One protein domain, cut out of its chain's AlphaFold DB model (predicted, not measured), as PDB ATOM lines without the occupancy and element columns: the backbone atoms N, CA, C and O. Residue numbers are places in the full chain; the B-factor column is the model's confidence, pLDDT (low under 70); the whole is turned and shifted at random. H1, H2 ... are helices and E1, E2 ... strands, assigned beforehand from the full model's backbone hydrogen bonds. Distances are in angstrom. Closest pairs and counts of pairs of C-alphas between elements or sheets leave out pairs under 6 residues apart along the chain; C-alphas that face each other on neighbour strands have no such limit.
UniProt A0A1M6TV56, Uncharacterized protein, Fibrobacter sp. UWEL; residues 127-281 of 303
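What this domain is: This is residues 127 to 281 of the 303 residues of an uncharacterized protein of Fibrobacter sp. UWEL (UniProt A0A1M6TV56). A twisted sheet of six strands makes the middle layer of a block, with the helices H3 and H5 over one face and H2 alone over the other, three layers in all. H1 only grazes the sheet, the small H4 is off it next to H5, and residues 227 to 241 make a long unnamed link from H3 back to E5. The printed part has 155 residues, in the order E1 H1 E2 E3 E4 H2 H3 E5 E6 H4 H5, a mixed class of helices and strands. The sheet's order is E1 E6 E5 E2 E3 E4, antiparallel throughout. The whole is compact, with a radius of gyration of the C-alphas of 15.1 A and spans of 42 by 32 by 30 A.

How they stand to each other: Strand beside strand, the sheet runs E1, residues 127 to 131, E6, 254 to 261, E5, 242 to 249, E2, 145 to 152, E3, 159 to 167, and E4, 170 to 178. E1 and E4 are its edge strands. E2, E3 and E4 form a meander, each the antiparallel neighbour of the one before; N 149 and O 162 are 2.8 A apart, N 163 and O 174 2.8 A. The neighbour strands E5 and E2 have N 148 and O 246 at 2.8 A, the hairpin E5 and E6 has N 245 and O 258 at 2.8 A, and the neighbour strands E1 and E6 have N 128 and O 257 at 3.0 A, each within hydrogen-bond range. H3, residues 212 to 226, is on the sheet at a height of 9.1 A and runs across the strands, at 73 degrees to E4 on the local plane; its closest C-alphas to E4 are those of Thr 215 and Ala 171, 5.4 A. H5, residues 269 to 279, on the same face at a height of 9.9 A, touches H3 at Leu 277 and Leu 221, C-alphas 6.4 A apart, opposite ways at a shallow tilt of 34.8 degrees, only just short of steep. H4, residues 263 to 266, is not on the sheet but touches H5, the closest C-alphas being those of Thr 263 and Phe 272, 5.0 A. H2, residues 190 to 200, is on the opposite face at a height of 8.7 A, and only just runs across the strands, at 62 degrees to E3 on the local plane. H1, residues 134 to 139, only grazes the sheet with residues 136 to 137, and is apart from H2. In H1, H2, H3 and H5 every O i to N i+4 pair is within hydrogen-bond range; H4 is too short for one.

Where its parts are: E1 begins at C-alpha 127 (149.478, 145.582, 182.277). E4 measures 26.8 A, E3 26.6 A and H3 21.1 A, the last beginning at C-alpha 212 (155.600, 135.457, 155.298). H5 ends at C-alpha 279 (147.726, 148.336, 162.958).

The domain as a whole: The C-alphas farthest apart, of Ser 204 and Leu 234, are 44.4 A apart. The printed part has no cut. The links E4 to H2, H2 to H3 and H3 to E5 are long. Mean pLDDT of the printed part is 83.0; residues 153 to 158, 179 to 193, 200 to 205 and 236 to 241 are under 70.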
ATOM      1  N   ILE A 127     148.809 146.864 182.510       90.56
ATOM      2  CA  ILE A 127     149.478 145.582 182.277       90.56
ATOM      3  C   ILE A 127     148.914 144.587 183.279       90.56
ATOM      4  O   ILE A 127     148.915 144.854 184.480       90.56
ATOM      5  N   ASN A 128     148.465 143.439 182.787       90.62
ATOM      6  CA  ASN A 128     148.042 142.330 183.627       90.62
ATOM      7  C   ASN A 128     148.671 141.032 183.120       90.62
ATOM      8  O   ASN A 128     148.554 140.704 181.937       90.62
ATOM      9  N   GLU A 129     149.334 140.311 184.016       92.69
ATOM     10  CA  GLU A 129     149.972 139.030 183.739       92.69
ATOM     11  C   GLU A 129     149.321 137.948 184.604       92.69
ATOM     12  O   GLU A 129     149.157 138.114 185.814       92.69
ATOM     13  N   SER A 130     148.928 136.839 183.985       93.44
ATOM     14  CA  SER A 130     148.258 135.736 184.674       93.44
ATOM     15  C   SER A 130     148.628 134.385 184.073       93.44
ATOM     16  O   SER A 130     149.074 134.293 182.932       93.44
ATOM     17  N   ALA A 131     148.460 133.312 184.844       96.12
ATOM     18  CA  ALA A 131     148.578 131.960 184.309       96.12
ATOM     19  C   ALA A 131     147.364 131.632 183.426       96.12
ATOM     20  O   ALA A 131     146.233 132.025 183.736       96.12
ATOM     21  N   LEU A 132     147.587 130.884 182.346       93.38
ATOM     22  CA  LEU A 132     146.498 130.369 181.523       93.38
ATOM     23  C   LEU A 132     145.711 129.303 182.290       93.38
ATOM     24  O   LEU A 132     146.268 128.478 183.013       93.38
ATOM     25  N   THR A 133     144.392 129.301 182.111       91.75
ATOM     26  CA  THR A 133     143.542 128.229 182.633       91.75
ATOM     27  C   THR A 133     143.717 126.960 181.803       91.75
ATOM     28  O   THR A 133     144.023 127.027 180.611       91.75
ATOM     29  N   GLN A 134     143.438 125.798 182.401       92.81
ATOM     30  CA  GLN A 134     143.491 124.506 181.707       92.81
ATOM     31  C   GLN A 134     142.642 124.496 180.426       92.81
ATOM     32  O   GLN A 134     143.105 124.067 179.375       92.81
ATOM     33  N   GLN A 135     141.437 125.069 180.485       89.25
ATOM     34  CA  GLN A 135     140.559 125.220 179.324       89.25
ATOM     35  C   GLN A 135     141.220 126.022 178.190       89.25
ATOM     36  O   GLN A 135     141.050 125.697 177.018       89.25
ATOM     37  N   THR A 136     141.983 127.067 178.523       87.69
ATOM     38  CA  THR A 136     142.668 127.897 177.521       87.69
ATOM     39  C   THR A 136     143.865 127.170 176.909       87.69
ATOM     40  O   THR A 136     144.110 127.301 175.712       87.69
ATOM     41  N   LEU A 137     144.583 126.373 177.704       91.31
ATOM     42  CA  LEU A 137     145.673 125.522 177.217       91.31
ATOM     43  C   LEU A 137     145.158 124.445 176.256       91.31
ATOM     44  O   LEU A 137     145.730 124.250 175.187       91.31
ATOM     45  N   GLU A 138     144.047 123.793 176.599       90.50
ATOM     46  CA  GLU A 138     143.385 122.814 175.730       90.50
ATOM     47  C   GLU A 138     142.874 123.464 174.439       90.50
ATOM     48  O   GLU A 138     143.067 122.921 173.352       90.50
ATOM     49  N   TYR A 139     142.302 124.668 174.533       86.19
ATOM     50  CA  TYR A 139     141.873 125.456 173.376       86.19
ATOM     51  C   TYR A 139     143.028 125.843 172.436       86.19
ATOM     52  O   TYR A 139     142.849 125.924 171.217       86.19
ATOM     53  N   GLY A 140     144.206 126.106 173.003       87.19
ATOM     54  CA  GLY A 140     145.432 126.441 172.281       87.19
ATOM     55  C   GLY A 140     146.248 125.232 171.823       87.19
ATOM     56  O   GLY A 140     147.315 125.420 171.235       87.19
ATOM     57  N   ALA A 141     145.787 124.002 172.077       87.94
ATOM     58  CA  ALA A 141     146.570 122.799 171.834       87.94
ATOM     59  C   ALA A 141     147.074 122.717 170.381       87.94
ATOM     60  O   ALA A 141     146.313 122.778 169.414       87.94
ATOM     61  N   GLY A 142     148.391 122.559 170.232       91.50
ATOM     62  CA  GLY A 142     149.058 122.468 168.933       91.50
ATOM     63  C   GLY A 142     149.441 123.807 168.295       91.50
ATOM     64  O   GLY A 142     149.952 123.782 167.173       91.50
ATOM     65  N   PHE A 143     149.228 124.929 168.984       95.75
ATOM     66  CA  PHE A 143     149.763 126.249 168.644       95.75
ATOM     67  C   PHE A 143     150.808 126.692 169.675       95.75
ATOM     68  O   PHE A 143     150.825 126.227 170.814       95.75
ATOM     69  N   ASP A 144     151.679 127.613 169.273       97.56
ATOM     70  CA  ASP A 144     152.714 128.166 170.145       97.56
ATOM     71  C   ASP A 144     152.149 129.315 170.986       97.56
ATOM     72  O   ASP A 144     152.371 129.384 172.190       97.56
ATOM     73  N   TYR A 145     151.396 130.217 170.349       97.88
ATOM     74  CA  TYR A 145     150.760 131.356 171.006       97.88
ATOM     75  C   TYR A 145     149.586 131.915 170.189       97.88
ATOM     76  O   TYR A 145     149.459 131.670 168.982       97.88
ATOM     77  N   GLU A 146     148.745 132.715 170.846       96.44
ATOM     78  CA  GLU A 146     147.682 133.514 170.231       96.44
ATOM     79  C   GLU A 146     147.814 134.989 170.634       96.44
ATOM     80  O   GLU A 146     148.023 135.311 171.800       96.44
ATOM     81  N   ILE A 147     147.668 135.894 169.663       96.75
ATOM     82  CA  ILE A 147     147.549 137.338 169.882       96.75
ATOM     83  C   ILE A 147     146.130 137.771 169.523       96.75
ATOM     84  O   ILE A 147     145.638 137.473 168.436       96.75
ATOM     85  N   ALA A 148     145.495 138.520 170.413       93.62
ATOM     86  CA  ALA A 148     144.182 139.119 170.219       93.62
ATOM     87  C   ALA A 148     144.274 140.639 170.371       93.62
ATOM     88  O   ALA A 148     144.848 141.137 171.338       93.62
ATOM     89  N   ILE A 149     143.717 141.373 169.408       91.50
ATOM     90  CA  ILE A 149     143.793 142.835 169.319       91.50
ATOM     91  C   ILE A 149     142.383 143.383 169.142       91.50
ATOM     92  O   ILE A 149     141.707 143.065 168.160       91.50
ATOM     93  N   THR A 150     141.945 144.237 170.062       86.56
ATOM     94  CA  THR A 150     140.675 144.952 169.924       86.56
ATOM     95  C   THR A 150     140.881 146.311 169.273       86.56
ATOM     96  O   THR A 150     141.872 147.011 169.491       86.56
ATOM     97  N   SER A 151     139.908 146.706 168.462       78.38
ATOM     98  CA  SER A 151     139.833 148.038 167.875       78.38
ATOM     99  C   SER A 151     138.366 148.451 167.807       78.38
ATOM    100  O   SER A 151     137.485 147.623 167.564       78.38
ATOM    101  N   LYS A 152     138.090 149.732 168.056       72.75
ATOM    102  CA  LYS A 152     136.780 150.316 167.762       72.75
ATOM    103  C   LYS A 152     136.572 150.319 166.245       72.75
ATOM    104  O   LYS A 152     137.527 150.515 165.494       72.75
ATOM    105  N   VAL A 153     135.343 150.092 165.799       65.69
ATOM    106  CA  VAL A 153     134.979 150.274 164.391       65.69
ATOM    107  C   VAL A 153     134.674 151.755 164.154       65.69
ATOM    108  O   VAL A 153     133.867 152.350 164.869       65.69
ATOM    109  N   ASP A 154     135.337 152.364 163.172       60.19
ATOM    110  CA  ASP A 154     135.141 153.780 162.851       60.19
ATOM    111  C   ASP A 154     133.680 154.074 162.490       60.19
ATOM    112  O   ASP A 154     133.052 153.345 161.722       60.19
ATOM    113  N   GLY A 155     133.133 155.148 163.065       54.00
ATOM    114  CA  GLY A 155     131.764 155.594 162.798       54.00
ATOM    115  C   GLY A 155     130.655 154.712 163.382       54.00
ATOM    116  O   GLY A 155     129.488 155.019 163.152       54.00
ATOM    117  N   SER A 156     130.981 153.663 164.145       58.00
ATOM    118  CA  SER A 156     129.984 152.832 164.820       58.00
ATOM    119  C   SER A 156     130.283 152.650 166.306       58.00
ATOM    120  O   SER A 156     131.371 152.927 166.819       58.00
ATOM    121  N   CYS A 157     129.270 152.167 167.016       60.53
ATOM    122  CA  CYS A 157     129.407 151.699 168.379       60.53
ATOM    123  C   CYS A 157     129.911 150.243 168.429       60.53
ATOM    124  O   CYS A 157     129.757 149.625 169.462       60.53
ATOM    125  N   GLY A 158     130.481 149.664 167.369       66.75
ATOM    126  CA  GLY A 158     130.930 148.265 167.361       66.75
ATOM    127  C   GLY A 158     132.387 148.066 167.800       66.75
ATOM    128  O   GLY A 158     133.209 148.987 167.758       66.75
ATOM    129  N   ALA A 159     132.723 146.832 168.189       75.94
ATOM    130  CA  ALA A 159     134.108 146.371 168.324       75.94
ATOM    131  C   ALA A 159     134.477 145.464 167.152       75.94
ATOM    132  O   ALA A 159     133.651 144.713 166.636       75.94
ATOM    133  N   ARG A 160     135.759 145.452 166.801       80.81
ATOM    134  CA  ARG A 160     136.360 144.364 166.031       80.81
ATOM    135  C   ARG A 160     137.502 143.746 166.823       80.81
ATOM    136  O   ARG A 160     138.248 144.450 167.511       80.81
ATOM    137  N   LEU A 161     137.629 142.433 166.708       87.19
ATOM    138  CA  LEU A 161     138.689 141.635 167.304       87.19
ATOM    139  C   LEU A 161     139.479 140.962 166.183       87.19
ATOM    140  O   LEU A 161     138.930 140.153 165.439       87.19
ATOM    141  N   LEU A 162     140.765 141.279 166.083       90.88
ATOM    142  CA  LEU A 162     141.714 140.527 165.272       90.88
ATOM    143  C   LEU A 162     142.365 139.475 166.162       90.88
ATOM    144  O   LEU A 162     142.962 139.810 167.182       90.88
ATOM    145  N   ARG A 163     142.262 138.213 165.764       92.88
ATOM    146  CA  ARG A 163     142.919 137.082 166.419       92.88
ATOM    147  C   ARG A 163     143.971 136.523 165.490       92.88
ATOM    148  O   ARG A 163     143.721 136.394 164.296       92.88
ATOM    149  N   ILE A 164     145.128 136.177 166.035       95.50
ATOM    150  CA  ILE A 164     146.242 135.616 165.284       95.50
ATOM    151  C   ILE A 164     146.823 134.449 166.069       95.50
ATOM    152  O   ILE A 164     147.304 134.641 167.179       95.50
ATOM    153  N   ARG A 165     146.807 133.251 165.489       95.12
ATOM    154  CA  ARG A 165     147.406 132.041 166.061       95.12
ATOM    155  C   ARG A 165     148.662 131.665 165.307       95.12
ATOM    156  O   ARG A 165     148.684 131.731 164.078       95.12
ATOM    157  N   VAL A 166     149.689 131.243 166.031       97.12
ATOM    158  CA  VAL A 166     150.981 130.880 165.442       97.12
ATOM    159  C   VAL A 166     151.342 129.447 165.785       97.12
ATOM    160  O   VAL A 166     151.153 129.013 166.917       97.12
ATOM    161  N   LYS A 167     151.842 128.719 164.787       95.75
ATOM    162  CA  LYS A 167     152.367 127.358 164.908       95.75
ATOM    163  C   LYS A 167     153.643 127.247 164.078       95.75
ATOM    164  O   LYS A 167     153.587 127.242 162.844       95.75
ATOM    165  N   GLY A 168     154.786 127.172 164.748       93.19
ATOM    166  CA  GLY A 168     156.110 127.205 164.140       93.19
ATOM    167  C   GLY A 168     156.312 128.462 163.290       93.19
ATOM    168  O   GLY A 168     156.332 129.593 163.780       93.19
ATOM    169  N   ASP A 169     156.453 128.263 161.982       93.44
ATOM    170  CA  ASP A 169     156.682 129.345 161.021       93.44
ATOM    171  C   ASP A 169     155.423 129.864 160.331       93.44
ATOM    172  O   ASP A 169     155.522 130.769 159.506       93.44
ATOM    173  N   SER A 170     154.250 129.334 160.673       95.94
ATOM    174  CA  SER A 170     152.976 129.749 160.082       95.94
ATOM    175  C   SER A 170     152.138 130.539 161.081       95.94
ATOM    176  O   SER A 170     152.008 130.146 162.243       95.94
ATOM    177  N   ALA A 171     151.542 131.636 160.620       96.50
ATOM    178  CA  ALA A 171     150.570 132.411 161.379       96.50
ATOM    179  C   ALA A 171     149.234 132.458 160.635       96.50
ATOM    180  O   ALA A 171     149.195 132.614 159.418       96.50
ATOM    181  N   TYR A 172     148.142 132.350 161.377       94.69
ATOM    182  CA  TYR A 172     146.783 132.364 160.853       94.69
ATOM    183  C   TYR A 172     145.997 133.453 161.555       94.69
ATOM    184  O   TYR A 172     146.151 133.615 162.764       94.69
ATOM    185  N   TYR A 173     145.141 134.168 160.836       93.44
ATOM    186  CA  TYR A 173     144.306 135.210 161.415       93.44
ATOM    187  C   TYR A 173     142.815 134.947 161.233       93.44
ATOM    188  O   TYR A 173     142.386 134.227 160.332       93.44
ATOM    189  N   GLN A 174     142.039 135.582 162.100       89.94
ATOM    190  CA  GLN A 174     140.586 135.617 162.069       89.94
ATOM    191  C   GLN A 174     140.139 137.006 162.540       89.94
ATOM    192  O   GLN A 174     140.700 137.547 163.494       89.94
ATOM    193  N   VAL A 175     139.141 137.591 161.877       87.38
ATOM    194  CA  VAL A 175     138.509 138.843 162.321       87.38
ATOM    195  C   VAL A 175     137.093 138.535 162.784       87.38
ATOM    196  O   VAL A 175     136.337 137.865 162.083       87.38
ATOM    197  N   ILE A 176     136.746 139.015 163.972       83.50
ATOM    198  CA  ILE A 176     135.414 138.884 164.559       83.50
ATOM    199  C   ILE A 176     134.851 140.291 164.743       83.50
ATOM    200  O   ILE A 176     135.522 141.167 165.293       83.50
ATOM    201  N   HIS A 177     133.626 140.503 164.273       78.06
ATOM    202  CA  HIS A 177     132.895 141.754 164.438       78.06
ATOM    203  C   HIS A 177     131.824 141.575 165.514       78.06
ATOM    204  O   HIS A 177     131.109 140.576 165.518       78.06
ATOM    205  N   ASP A 178     131.731 142.546 166.416       70.88
ATOM    206  CA  ASP A 178     130.668 142.654 167.409       70.88
ATOM    207  C   ASP A 178     129.931 143.978 167.178       70.88
ATOM    208  O   ASP A 178     130.498 145.062 167.351       70.88
ATOM    209  N   GLU A 179     128.669 143.875 166.765       63.00
ATOM    210  CA  GLU A 179     127.771 145.009 166.526       63.00
ATOM    211  C   GLU A 179     127.223 145.622 167.831       63.00
ATOM    212  O   GLU A 179     126.564 146.664 167.801       63.00
ATOM    213  N   GLY A 180     127.499 145.013 168.990       59.94
ATOM    214  CA  GLY A 180     127.091 145.523 170.296       59.94
ATOM    215  C   GLY A 180     127.829 146.803 170.709       59.94
ATOM    216  O   GLY A 180     129.020 146.965 170.431       59.94
ATOM    217  N   ARG A 181     127.133 147.699 171.439       56.12
ATOM    218  CA  ARG A 181     127.673 149.001 171.876       56.12
ATOM    219  C   ARG A 181     129.046 148.847 172.560       56.12
ATOM    220  O   ARG A 181     129.211 148.157 173.564       56.12
ATOM    221  N   PHE A 182     130.024 149.591 172.062       54.59
ATOM    222  CA  PHE A 182     131.358 149.838 172.595       54.59
ATOM    223  C   PHE A 182     131.241 150.892 173.702       54.59
ATOM    224  O   PHE A 182     131.902 151.925 173.690       54.59
ATOM    225  N   GLY A 183     130.286 150.686 174.610       46.38
ATOM    226  CA  GLY A 183     129.994 151.608 175.693       46.38
ATOM    227  C   GLY A 183     130.877 151.304 176.894       46.38
ATOM    228  O   GLY A 183     130.800 150.210 177.439       46.38
ATOM    229  N   LEU A 184     131.705 152.275 177.282       41.88
ATOM    230  CA  LEU A 184     132.125 152.608 178.654       41.88
ATOM    231  C   LEU A 184     132.663 151.536 179.631       41.88
ATOM    232  O   LEU A 184     133.001 151.891 180.754       41.88
ATOM    233  N   TYR A 185     132.882 150.276 179.254       45.84
ATOM    234  CA  TYR A 185     133.523 149.274 180.133       45.84
ATOM    235  C   TYR A 185     135.058 149.392 180.189       45.84
ATOM    236  O   TYR A 185     135.768 148.417 180.440       45.84
ATOM    237  N   VAL A 186     135.577 150.595 179.933       50.59
ATOM    238  CA  VAL A 186     137.001 150.855 179.693       50.59
ATOM    239  C   VAL A 186     137.830 150.845 180.984       50.59
ATOM    240  O   VAL A 186     139.030 150.617 180.917       50.59
ATOM    241  N   TYR A 187     137.200 151.010 182.151       47.66
ATOM    242  CA  TYR A 187     137.900 151.277 183.415       47.66
ATOM    243  C   TYR A 187     137.910 150.136 184.448       47.66
ATOM    244  O   TYR A 187     138.499 150.306 185.509       47.66
ATOM    245  N   ALA A 188     137.279 148.985 184.186       44.66
ATOM    246  CA  ALA A 188     137.075 147.951 185.217       44.66
ATOM    247  C   ALA A 188     137.389 146.514 184.754       44.66
ATOM    248  O   ALA A 188     136.657 145.582 185.084       44.66
ATOM    249  N   GLY A 189     138.413 146.314 183.914       53.44
ATOM    250  CA  GLY A 189     138.753 144.976 183.397       53.44
ATOM    251  C   GLY A 189     137.715 144.381 182.428       53.44
ATOM    252  O   GLY A 189     137.821 143.226 182.014       53.44
ATOM    253  N   GLY A 190     136.718 145.171 182.009       61.06
ATOM    254  CA  GLY A 190     135.646 144.738 181.107       61.06
ATOM    255  C   GLY A 190     136.124 144.352 179.702       61.06
ATOM    256  O   GLY A 190     135.432 143.605 179.006       61.06
ATOM    257  N   TRP A 191     137.322 144.793 179.305       67.12
ATOM    258  CA  TRP A 191     137.969 144.404 178.051       67.12
ATOM    259  C   TRP A 191     138.246 142.908 177.968       67.12
ATOM    260  O   TRP A 191     137.971 142.313 176.930       67.12
ATOM    261  N   MET A 192     138.718 142.291 179.056       65.25
ATOM    262  CA  MET A 192     139.021 140.857 179.086       65.25
ATOM    263  C   MET A 192     137.757 140.030 178.900       65.25
ATOM    264  O   MET A 192     137.675 139.217 177.983       65.25
ATOM    265  N   ASN A 193     136.709 140.360 179.656       68.69
ATOM    266  CA  ASN A 193     135.396 139.739 179.490       68.69
ATOM    267  C   ASN A 193     134.833 139.948 178.076       68.69
ATOM    268  O   ASN A 193     134.061 139.124 177.591       68.69
ATOM    269  N   LYS A 194     135.160 141.056 177.397       70.31
ATOM    270  CA  LYS A 194     134.733 141.281 176.010       70.31
ATOM    271  C   LYS A 194     135.547 140.444 175.018       70.31
ATOM    272  O   LYS A 194     134.936 139.822 174.155       70.31
ATOM    273  N   ILE A 195     136.875 140.387 175.149       73.25
ATOM    274  CA  ILE A 195     137.735 139.531 174.314       73.25
ATOM    275  C   ILE A 195     137.315 138.069 174.458       73.25
ATOM    276  O   ILE A 195     137.038 137.430 173.447       73.25
ATOM    277  N   ASP A 196     137.186 137.560 175.685       74.31
ATOM    278  CA  ASP A 196     136.821 136.161 175.928       74.31
ATOM    279  C   ASP A 196     135.406 135.838 175.408       74.31
ATOM    280  O   ASP A 196     135.207 134.800 174.776       74.31
ATOM    281  N   ARG A 197     134.438 136.760 175.546       74.69
ATOM    282  CA  ARG A 197     133.110 136.612 174.915       74.69
ATOM    283  C   ARG A 197     133.189 136.556 173.390       74.69
ATOM    284  O   ARG A 197     132.583 135.675 172.790       74.69
ATOM    285  N   MET A 198     133.937 137.467 172.764       72.31
ATOM    286  CA  MET A 198     134.101 137.489 171.305       72.31
ATOM    287  C   MET A 198     134.837 136.243 170.792       72.31
ATOM    288  O   MET A 198     134.508 135.761 169.714       72.31
ATOM    289  N   ARG A 199     135.779 135.679 171.567       73.94
ATOM    290  CA  ARG A 199     136.436 134.395 171.253       73.94
ATOM    291  C   ARG A 199     135.458 133.222 171.298       73.94
ATOM    292  O   ARG A 199     135.504 132.381 170.411       73.94
ATOM    293  N   GLY A 200     134.583 133.174 172.305       66.25
ATOM    294  CA  GLY A 200     133.625 132.078 172.483       66.25
ATOM    295  C   GLY A 200     132.418 132.107 171.538       66.25
ATOM    296  O   GLY A 200     131.752 131.090 171.382       66.25
ATOM    297  N   ALA A 201     132.119 133.250 170.911       58.66
ATOM    298  CA  ALA A 201     130.880 133.444 170.157       58.66
ATOM    299  C   ALA A 201     130.903 132.936 168.700       58.66
ATOM    300  O   ALA A 201     129.830 132.790 168.126       58.66
ATOM    301  N   ASN A 202     132.067 132.684 168.081       54.47
ATOM    302  CA  ASN A 202     132.140 132.341 166.649       54.47
ATOM    303  C   ASN A 202     133.417 131.563 166.257       54.47
ATOM    304  O   ASN A 202     134.300 132.079 165.572       54.47
ATOM    305  N   ASP A 203     133.497 130.279 166.617       55.78
ATOM    306  CA  ASP A 203     134.531 129.367 166.080       55.78
ATOM    307  C   ASP A 203     134.221 128.878 164.640       55.78
ATOM    308  O   ASP A 203     134.981 128.104 164.064       55.78
ATOM    309  N   SER A 204     133.127 129.345 164.022       53.88
ATOM    310  CA  SER A 204     132.708 128.985 162.655       53.88
ATOM    311  C   SER A 204     133.445 129.743 161.539       53.88
ATOM    312  O   SER A 204     133.364 129.343 160.377       53.88
ATOM    313  N   ASN A 205     134.178 130.819 161.859       62.41
ATOM    314  CA  ASN A 205     134.904 131.612 160.864       62.41
ATOM    315  C   ASN A 205     136.246 130.958 160.494       62.41
ATOM    316  O   ASN A 205     137.054 130.635 161.366       62.41
ATOM    317  N   LEU A 206     136.504 130.818 159.193       78.56
ATOM    318  CA  LEU A 206     137.705 130.182 158.650       78.56
ATOM    319  C   LEU A 206     138.981 130.947 159.050       78.56
ATOM    320  O   LEU A 206     139.072 132.160 158.860       78.56
ATOM    321  N   TRP A 207     139.977 130.236 159.583       88.38
ATOM    322  CA  TRP A 207     141.309 130.787 159.850       88.38
ATOM    323  C   TRP A 207     142.074 130.961 158.536       88.38
ATOM    324  O   TRP A 207     142.255 130.002 157.786       88.38
ATOM    325  N   ILE A 208     142.549 132.175 158.265       92.00
ATOM    326  CA  ILE A 208     143.231 132.517 157.012       92.00
ATOM    327  C   ILE A 208     144.739 132.565 157.255       92.00
ATOM    328  O   ILE A 208     145.201 133.220 158.187       92.00
ATOM    329  N   LEU A 209     145.519 131.882 156.414       94.06
ATOM    330  CA  LEU A 209     146.983 131.899 156.479       94.06
ATOM    331  C   LEU A 209     147.527 133.297 156.138       94.06
ATOM    332  O   LEU A 209     147.175 133.874 155.108       94.06
ATOM    333  N   LEU A 210     148.405 133.830 156.987       93.81
ATOM    334  CA  LEU A 210     149.148 135.061 156.724       93.81
ATOM    335  C   LEU A 210     150.349 134.786 155.815       93.81
ATOM    336  O   LEU A 210     151.014 133.757 155.927       93.81
ATOM    337  N   ASP A 211     150.680 135.753 154.959       93.69
ATOM    338  CA  ASP A 211     151.925 135.717 154.193       93.69
ATOM    339  C   ASP A 211     153.167 135.782 155.110       93.69
ATOM    340  O   ASP A 211     153.091 136.084 156.309       93.69
ATOM    341  N   SER A 212     154.341 135.492 154.547       93.00
ATOM    342  CA  SER A 212     155.600 135.457 155.298       93.00
ATOM    343  C   SER A 212     155.984 136.814 155.903       93.00
ATOM    344  O   SER A 212     156.542 136.861 157.003       93.00
ATOM    345  N   HIS A 213     155.648 137.922 155.238       93.94
ATOM    346  CA  HIS A 213     155.940 139.271 155.717       93.94
ATOM    347  C   HIS A 213     155.085 139.620 156.944       93.94
ATOM    348  O   HIS A 213     155.623 140.015 157.986       93.94
ATOM    349  N   LYS A 214     153.766 139.397 156.880       93.88
ATOM    350  CA  LYS A 214     152.852 139.566 158.019       93.88
ATOM    351  C   LYS A 214     153.173 138.590 159.144       93.88
ATOM    352  O   LYS A 214     153.195 138.998 160.301       93.88
ATOM    353  N   THR A 215     153.527 137.345 158.834       95.62
ATOM    354  CA  THR A 215     153.971 136.366 159.839       95.62
ATOM    355  C   THR A 215     155.219 136.847 160.588       95.62
ATOM    356  O   THR A 215     155.278 136.776 161.819       95.62
ATOM    357  N   SER A 216     156.194 137.432 159.884       96.00
ATOM    358  CA  SER A 216     157.357 138.054 160.529       96.00
ATOM    359  C   SER A 216     156.964 139.238 161.422       96.00
ATOM    360  O   SER A 216     157.543 139.414 162.499       96.00
ATOM    361  N   ALA A 217     155.990 140.052 161.005       96.62
ATOM    362  CA  ALA A 217     155.478 141.158 161.814       96.62
ATOM    363  C   ALA A 217     154.769 140.660 163.087       96.62
ATOM    364  O   ALA A 217     154.995 141.221 164.158       96.62
ATOM    365  N   VAL A 218     154.012 139.559 163.010       97.38
ATOM    366  CA  VAL A 218     153.380 138.895 164.168       97.38
ATOM    367  C   VAL A 218     154.425 138.399 165.166       97.38
ATOM    368  O   VAL A 218     154.292 138.641 166.365       97.38
ATOM    369  N   LYS A 219     155.504 137.755 164.702       97.06
ATOM    370  CA  LYS A 219     156.609 137.318 165.580       97.06
ATOM    371  C   LYS A 219     157.287 138.505 166.275       97.06
ATOM    372  O   LYS A 219     157.596 138.448 167.467       97.06
ATOM    373  N   LYS A 220     157.479 139.616 165.553       97.62
ATOM    374  CA  LYS A 220     158.012 140.864 166.124       97.62
ATOM    375  C   LYS A 220     157.059 141.469 167.158       97.62
ATOM    376  O   LYS A 220     157.528 141.922 168.201       97.62
ATOM    377  N   LEU A 221     155.753 141.449 166.885       97.62
ATOM    378  CA  LEU A 221     154.718 141.900 167.813       97.62
ATOM    379  C   LEU A 221     154.723 141.056 169.095       97.62
ATOM    380  O   LEU A 221     154.805 141.639 170.171       97.62
ATOM    381  N   LYS A 222     154.768 139.716 168.990       97.62
ATOM    382  CA  LYS A 222     154.899 138.804 170.144       97.62
ATOM    383  C   LYS A 222     156.062 139.215 171.044       97.62
ATOM    384  O   LYS A 222     155.879 139.432 172.236       97.62
ATOM    385  N   LYS A 223     157.255 139.373 170.456       97.38
ATOM    386  CA  LYS A 223     158.467 139.747 171.200       97.38
ATOM    387  C   LYS A 223     158.303 141.086 171.920       97.38
ATOM    388  O   LYS A 223     158.679 141.186 173.080       97.38
ATOM    389  N   ARG A 224     157.745 142.093 171.238       97.25
ATOM    390  CA  ARG A 224     157.518 143.432 171.804       97.25
ATOM    391  C   ARG A 224     156.509 143.409 172.946       97.25
ATOM    392  O   ARG A 224     156.759 144.046 173.957       97.25
ATOM    393  N   MET A 225     155.411 142.670 172.798       97.31
ATOM    394  CA  MET A 225     154.407 142.521 173.853       97.31
ATOM    395  C   MET A 225     154.968 141.783 175.072       97.31
ATOM    396  O   MET A 225     154.782 142.241 176.194       97.31
ATOM    397  N   ALA A 226     155.689 140.677 174.858       96.00
ATOM    398  CA  ALA A 226     156.290 139.895 175.936       96.00
ATOM    399  C   ALA A 226     157.295 140.729 176.750       96.00
ATOM    400  O   ALA A 226     157.215 140.766 177.977       96.00
ATOM    401  N   SER A 227     158.181 141.468 176.069       95.69
ATOM    402  CA  SER A 227     159.203 142.304 176.710       95.69
ATOM    403  C   SER A 227     158.713 143.683 177.157       95.69
ATOM    404  O   SER A 227     159.535 144.495 177.567       95.69
ATOM    405  N   TYR A 228     157.428 144.007 176.988       95.38
ATOM    406  CA  TYR A 228     156.919 145.325 177.357       95.38
ATOM    407  C   TYR A 228     156.897 145.474 178.879       95.38
ATOM    408  O   TYR A 228     156.304 144.652 179.584       95.38
ATOM    409  N   GLU A 229     157.513 146.545 179.363       92.06
ATOM    410  CA  GLU A 229     157.455 146.991 180.751       92.06
ATOM    411  C   GLU A 229     156.647 148.287 180.828       92.06
ATOM    412  O   GLU A 229     156.559 149.034 179.853       92.06
ATOM    413  N   GLN A 230     156.030 148.557 181.980       89.25
ATOM    414  CA  GLN A 230     155.139 149.705 182.115       89.25
ATOM    415  C   GLN A 230     155.907 151.022 181.982       89.25
ATOM    416  O   GLN A 230     156.652 151.426 182.878       89.25
ATOM    417  N   GLU A 231     155.689 151.713 180.864       89.50
ATOM    418  CA  GLU A 231     156.175 153.074 180.674       89.50
ATOM    419  C   GLU A 231     155.460 154.041 181.631       89.50
ATOM    420  O   GLU A 231     154.368 153.771 182.138       89.50
ATOM    421  N   LYS A 232     156.072 155.201 181.881       85.62
ATOM    422  CA  LYS A 232     155.471 156.266 182.689       85.62
ATOM    423  C   LYS A 232     155.239 157.512 181.853       85.62
ATOM    424  O   LYS A 232     156.031 157.826 180.966       85.62
ATOM    425  N   THR A 233     154.195 158.260 182.184       83.81
ATOM    426  CA  THR A 233     153.862 159.512 181.507       83.81
ATOM    427  C   THR A 233     153.406 160.592 182.483       83.81
ATOM    428  O   THR A 233     152.907 160.299 183.563       83.81
ATOM    429  N   LEU A 234     153.566 161.857 182.089       76.06
ATOM    430  CA  LEU A 234     152.968 163.007 182.778       76.06
ATOM    431  C   LEU A 234     151.557 163.329 182.282       76.06
ATOM    432  O   LEU A 234     150.864 164.147 182.885       76.06
ATOM    433  N   MET A 235     151.146 162.751 181.152       73.88
ATOM    434  CA  MET A 235     149.852 163.044 180.554       73.88
ATOM    435  C   MET A 235     148.820 162.043 181.049       73.88
ATOM    436  O   MET A 235     148.899 160.854 180.751       73.88
ATOM    437  N   MET A 236     147.810 162.538 181.759       64.56
ATOM    438  CA  MET A 236     146.598 161.761 181.974       64.56
ATOM    439  C   MET A 236     145.805 161.729 180.672       64.56
ATOM    440  O   MET A 236     145.301 162.754 180.210       64.56
ATOM    441  N   THR A 237     145.691 160.551 180.071       59.34
ATOM    442  CA  THR A 237     144.753 160.343 178.971       59.34
ATOM    443  C   THR A 237     143.373 160.080 179.528       59.34
ATOM    444  O   THR A 237     143.142 159.074 180.199       59.34
ATOM    445  N   TRP A 238     142.445 160.973 179.214       54.06
ATOM    446  CA  TRP A 238     141.024 160.680 179.324       54.06
ATOM    447  C   TRP A 238     140.644 159.632 178.264       54.06
ATOM    448  O   TRP A 238     141.321 159.525 177.242       54.06
ATOM    449  N   ALA A 239     139.603 158.846 178.558       54.88
ATOM    450  CA  ALA A 239     139.157 157.566 177.973       54.88
ATOM    451  C   ALA A 239     138.942 157.474 176.448       54.88
ATOM    452  O   ALA A 239     138.294 156.545 175.959       54.88
ATOM    453  N   GLU A 240     139.393 158.450 175.684       56.81
ATOM    454  CA  GLU A 240     139.144 158.522 174.260       56.81
ATOM    455  C   GLU A 240     140.075 157.527 173.558       56.81
ATOM    456  O   GLU A 240     141.258 157.788 173.402       56.81
ATOM    457  N   TYR A 241     139.533 156.383 173.137       69.00
ATOM    458  CA  TYR A 241     140.180 155.395 172.257       69.00
ATOM    459  C   TYR A 241     141.330 154.594 172.885       69.00
ATOM    460  O   TYR A 241     142.512 154.861 172.665       69.00
ATOM    461  N   CYS A 242     140.959 153.534 173.607       79.00
ATOM    462  CA  CYS A 242     141.899 152.514 174.055       79.00
ATOM    463  C   CYS A 242     141.888 151.282 173.139       79.00
ATOM    464  O   CYS A 242     140.833 150.879 172.637       79.00
ATOM    465  N   LYS A 243     143.057 150.665 172.959       84.38
ATOM    466  CA  LYS A 243     143.242 149.354 172.330       84.38
ATOM    467  C   LYS A 243     143.674 148.362 173.400       84.38
ATOM    468  O   LYS A 243     144.566 148.657 174.195       84.38
ATOM    469  N   ALA A 244     143.043 147.192 173.408       87.94
ATOM    470  CA  ALA A 244     143.437 146.090 174.269       87.94
ATOM    471  C   ALA A 244     144.143 145.015 173.441       87.94
ATOM    472  O   ALA A 244     143.707 144.654 172.345       87.94
ATOM    473  N   PHE A 245     145.224 144.500 174.003       92.12
ATOM    474  CA  PHE A 245     146.045 143.443 173.450       92.12
ATOM    475  C   PHE A 245     146.100 142.304 174.454       92.12
ATOM    476  O   PHE A 245     146.288 142.535 175.646       92.12
ATOM    477  N   MET A 246     145.991 141.078 173.969       94.62
ATOM    478  CA  MET A 246     146.180 139.874 174.765       94.62
ATOM    479  C   MET A 246     147.146 138.954 174.029       94.62
ATOM    480  O   MET A 246     146.982 138.721 172.833       94.62
ATOM    481  N   LEU A 247     148.149 138.460 174.746       96.75
ATOM    482  CA  LEU A 247     149.073 137.422 174.309       96.75
ATOM    483  C   LEU A 247     148.877 136.212 175.218       96.75
ATOM    484  O   LEU A 247     149.229 136.278 176.392       96.75
ATOM    485  N   ASP A 248     148.324 135.138 174.663       97.00
ATOM    486  CA  ASP A 248     148.310 133.812 175.281       97.00
ATOM    487  C   ASP A 248     149.540 133.054 174.770       97.00
ATOM    488  O   ASP A 248     149.573 132.683 173.596       97.00
ATOM    489  N   ASP A 249     150.555 132.837 175.610       97.06
ATOM    490  CA  ASP A 249     151.684 131.962 175.279       97.06
ATOM    491  C   ASP A 249     151.385 130.553 175.800       97.06
ATOM    492  O   ASP A 249     151.448 130.275 177.000       97.06
ATOM    493  N   PHE A 250     151.004 129.653 174.892       96.69
ATOM    494  CA  PHE A 250     150.593 128.298 175.256       96.69
ATOM    495  C   PHE A 250     151.779 127.428 175.676       96.69
ATOM    496  O   PHE A 250     151.588 126.473 176.427       96.69
ATOM    497  N   GLN A 251     152.992 127.752 175.211       93.81
ATOM    498  CA  GLN A 251     154.209 127.021 175.571       93.81
ATOM    499  C   GLN A 251     154.673 127.383 176.982       93.81
ATOM    500  O   GLN A 251     155.086 126.508 177.740       93.81
ATOM    501  N   GLU A 252     154.583 128.663 177.346       94.25
ATOM    502  CA  GLU A 252     154.945 129.141 178.687       94.25
ATOM    503  C   GLU A 252     153.790 129.049 179.696       94.25
ATOM    504  O   GLU A 252     154.009 129.148 180.904       94.25
ATOM    505  N   GLY A 253     152.556 128.853 179.224       95.38
ATOM    506  CA  GLY A 253     151.370 128.753 180.070       95.38
ATOM    507  C   GLY A 253     150.959 130.079 180.712       95.38
ATOM    508  O   GLY A 253     150.313 130.080 181.764       95.38
ATOM    509  N   ASN A 254     151.326 131.207 180.102       96.88
ATOM    510  CA  ASN A 254     151.074 132.542 180.632       96.88
ATOM    511  C   ASN A 254     150.251 133.408 179.664       96.88
ATOM    512  O   ASN A 254     150.162 133.166 178.458       96.88
ATOM    513  N   ARG A 255     149.598 134.415 180.235       95.12
ATOM    514  CA  ARG A 255     148.843 135.448 179.540       95.12
ATOM    515  C   ARG A 255     149.413 136.798 179.914       95.12
ATOM    516  O   ARG A 255     149.538 137.103 181.099       95.12
ATOM    517  N   LYS A 256     149.655 137.639 178.912       95.00
ATOM    518  CA  LYS A 256     149.970 139.057 179.096       95.00
ATOM    519  C   LYS A 256     148.934 139.918 178.395       95.00
ATOM    520  O   LYS A 256     148.712 139.787 177.192       95.00
ATOM    521  N   THR A 257     148.308 140.803 179.157       92.25
ATOM    522  CA  THR A 257     147.302 141.749 178.677       92.25
ATOM    523  C   THR A 257     147.858 143.155 178.770       92.25
ATOM    524  O   THR A 257     148.397 143.532 179.808       92.25
ATOM    525  N   LEU A 258     147.708 143.922 177.693       92.44
ATOM    526  CA  LEU A 258     148.136 145.312 177.599       92.44
ATOM    527  C   LEU A 258     146.946 146.164 177.164       92.44
ATOM    528  O   LEU A 258     146.284 145.834 176.182       92.44
ATOM    529  N   VAL A 259     146.683 147.265 177.860       88.31
ATOM    530  CA  VAL A 259     145.675 148.249 177.443       88.31
ATOM    531  C   VAL A 259     146.339 149.604 177.312       88.31
ATOM    532  O   VAL A 259     146.889 150.134 178.277       88.31
ATOM    533  N   PHE A 260     146.277 150.166 176.112       88.12
ATOM    534  CA  PHE A 260     146.889 151.446 175.776       88.12
ATOM    535  C   PHE A 260     145.828 152.422 175.284       88.12
ATOM    536  O   PHE A 260     144.894 152.012 174.602       88.12
ATOM    537  N   CYS A 261     145.965 153.706 175.617       82.56
ATOM    538  CA  CYS A 261     145.020 154.755 175.241       82.56
ATOM    539  C   CYS A 261     145.784 155.966 174.697       82.56
ATOM    540  O   CYS A 261     146.548 156.589 175.429       82.56
ATOM    541  N   ASN A 262     145.554 156.343 173.436       80.81
ATOM    542  CA  ASN A 262     146.219 157.485 172.787       80.81
ATOM    543  C   ASN A 262     147.766 157.453 172.812       80.81
ATOM    544  O   ASN A 262     148.391 158.490 173.046       80.81
ATOM    545  N   THR A 263     148.403 156.307 172.538       84.88
ATOM    546  CA  THR A 263     149.879 156.174 172.627       84.88
ATOM    547  C   THR A 263     150.650 157.252 171.857       84.88
ATOM    548  O   THR A 263     151.639 157.781 172.366       84.88
ATOM    549  N   GLU A 264     150.172 157.634 170.668       81.62
ATOM    550  CA  GLU A 264     150.785 158.659 169.812       81.62
ATOM    551  C   GLU A 264     150.883 160.025 170.508       81.62
ATOM    552  O   GLU A 264     151.916 160.691 170.438       81.62
ATOM    553  N   LYS A 265     149.824 160.434 171.219       79.62
ATOM    554  CA  LYS A 265     149.741 161.753 171.869       79.62
ATOM    555  C   LYS A 265     150.545 161.829 173.164       79.62
ATOM    556  O   LYS A 265     150.885 162.919 173.608       79.62
ATOM    557  N   VAL A 266     150.799 160.683 173.786       79.88
ATOM    558  CA  VAL A 266     151.384 160.576 175.131       79.88
ATOM    559  C   VAL A 266     152.900 160.375 175.089       79.88
ATOM    560  O   VAL A 266     153.559 160.469 176.123       79.88
ATOM    561  N   HIS A 267     153.464 160.154 173.896       79.31
ATOM    562  CA  HIS A 267     154.900 159.964 173.664       79.31
ATOM    563  C   HIS A 267     155.513 158.785 174.444       79.31
ATOM    564  O   HIS A 267     156.643 158.863 174.921       79.31
ATOM    565  N   VAL A 268     154.764 157.688 174.544       85.94
ATOM    566  CA  VAL A 268     155.190 156.396 175.110       85.94
ATOM    567  C   VAL A 268     155.550 155.463 173.962       85.94
ATOM    568  O   VAL A 268     154.686 154.974 173.227       85.94
ATOM    569  N   TYR A 269     156.852 155.344 173.716       89.44
ATOM    570  CA  TYR A 269     157.386 154.879 172.439       89.44
ATOM    571  C   TYR A 269     157.244 153.374 172.255       89.44
ATOM    572  O   TYR A 269     156.992 152.928 171.131       89.44
ATOM    573  N   ASP A 270     157.388 152.590 173.323       92.81
ATOM    574  CA  ASP A 270     157.271 151.139 173.222       92.81
ATOM    575  C   ASP A 270     155.808 150.732 173.037       92.81
ATOM    576  O   ASP A 270     155.511 149.965 172.112       92.81
ATOM    577  N   ALA A 271     154.887 151.333 173.796       92.44
ATOM    578  CA  ALA A 271     153.449 151.156 173.613       92.44
ATOM    579  C   ALA A 271     153.001 151.588 172.206       92.44
ATOM    580  O   ALA A 271     152.321 150.832 171.509       92.44
ATOM    581  N   PHE A 272     153.454 152.756 171.733       92.56
ATOM    582  CA  PHE A 272     153.184 153.224 170.370       92.56
ATOM    583  C   PHE A 272     153.728 152.258 169.308       92.56
ATOM    584  O   PHE A 272     153.071 151.994 168.299       92.56
ATOM    585  N   SER A 273     154.913 151.680 169.529       93.62
ATOM    586  CA  SER A 273     155.492 150.708 168.599       93.62
ATOM    587  C   SER A 273     154.661 149.424 168.492       93.62
ATOM    588  O   SER A 273     154.533 148.877 167.395       93.62
ATOM    589  N   ILE A 274     154.072 148.968 169.605       95.62
ATOM    590  CA  ILE A 274     153.160 147.817 169.646       95.62
ATOM    591  C   ILE A 274     151.883 148.146 168.876       95.62
ATOM    592  O   ILE A 274     151.501 147.379 167.990       95.62
ATOM    593  N   GLU A 275     151.266 149.301 169.145       91.88
ATOM    594  CA  GLU A 275     150.053 149.721 168.436       91.88
ATOM    595  C   GLU A 275     150.279 149.826 166.926       91.88
ATOM    596  O   GLU A 275     149.485 149.293 166.152       91.88
ATOM    597  N   LYS A 276     151.385 150.444 166.502       92.31
ATOM    598  CA  LYS A 276     151.714 150.619 165.083       92.31
ATOM    599  C   LYS A 276     151.993 149.292 164.376       92.31
ATOM    600  O   LYS A 276     151.602 149.106 163.224       92.31
ATOM    601  N   LEU A 277     152.677 148.358 165.044       94.12
ATOM    602  CA  LEU A 277     152.882 147.011 164.501       94.12
ATOM    603  C   LEU A 277     151.551 146.273 164.350       94.12
ATOM    604  O   LEU A 277     151.327 145.643 163.321       94.12
ATOM    605  N   ALA A 278     150.673 146.377 165.346       93.44
ATOM    606  CA  ALA A 278     149.358 145.752 165.321       93.44
ATOM    607  C   ALA A 278     148.433 146.348 164.250       93.44
ATOM    608  O   ALA A 278     147.720 145.603 163.584       93.44
ATOM    609  N   GLU A 279     148.467 147.666 164.035       89.94
ATOM    610  CA  GLU A 279     147.726 148.336 162.958       89.94
ATOM    611  C   GLU A 279     148.061 147.761 161.577       89.94
ATOM    612  O   GLU A 279     147.160 147.493 160.786       89.94
ATOM    613  N   GLY A 280     149.340 147.477 161.316       90.00
ATOM    614  CA  GLY A 280     149.786 146.872 160.057       90.00
ATOM    615  C   GLY A 280     149.339 145.420 159.836       90.00
ATOM    616  O   GLY A 280     149.521 144.887 158.739       90.00
ATOM    617  N   LEU A 281     148.772 144.758 160.852       92.19
ATOM    618  CA  LEU A 281     148.300 143.373 160.753       92.19
ATOM    619  C   LEU A 281     146.833 143.264 160.338       92.19
ATOM    620  O   LEU A 281     146.425 142.198 159.871       92.19
TER     621      LEU A 281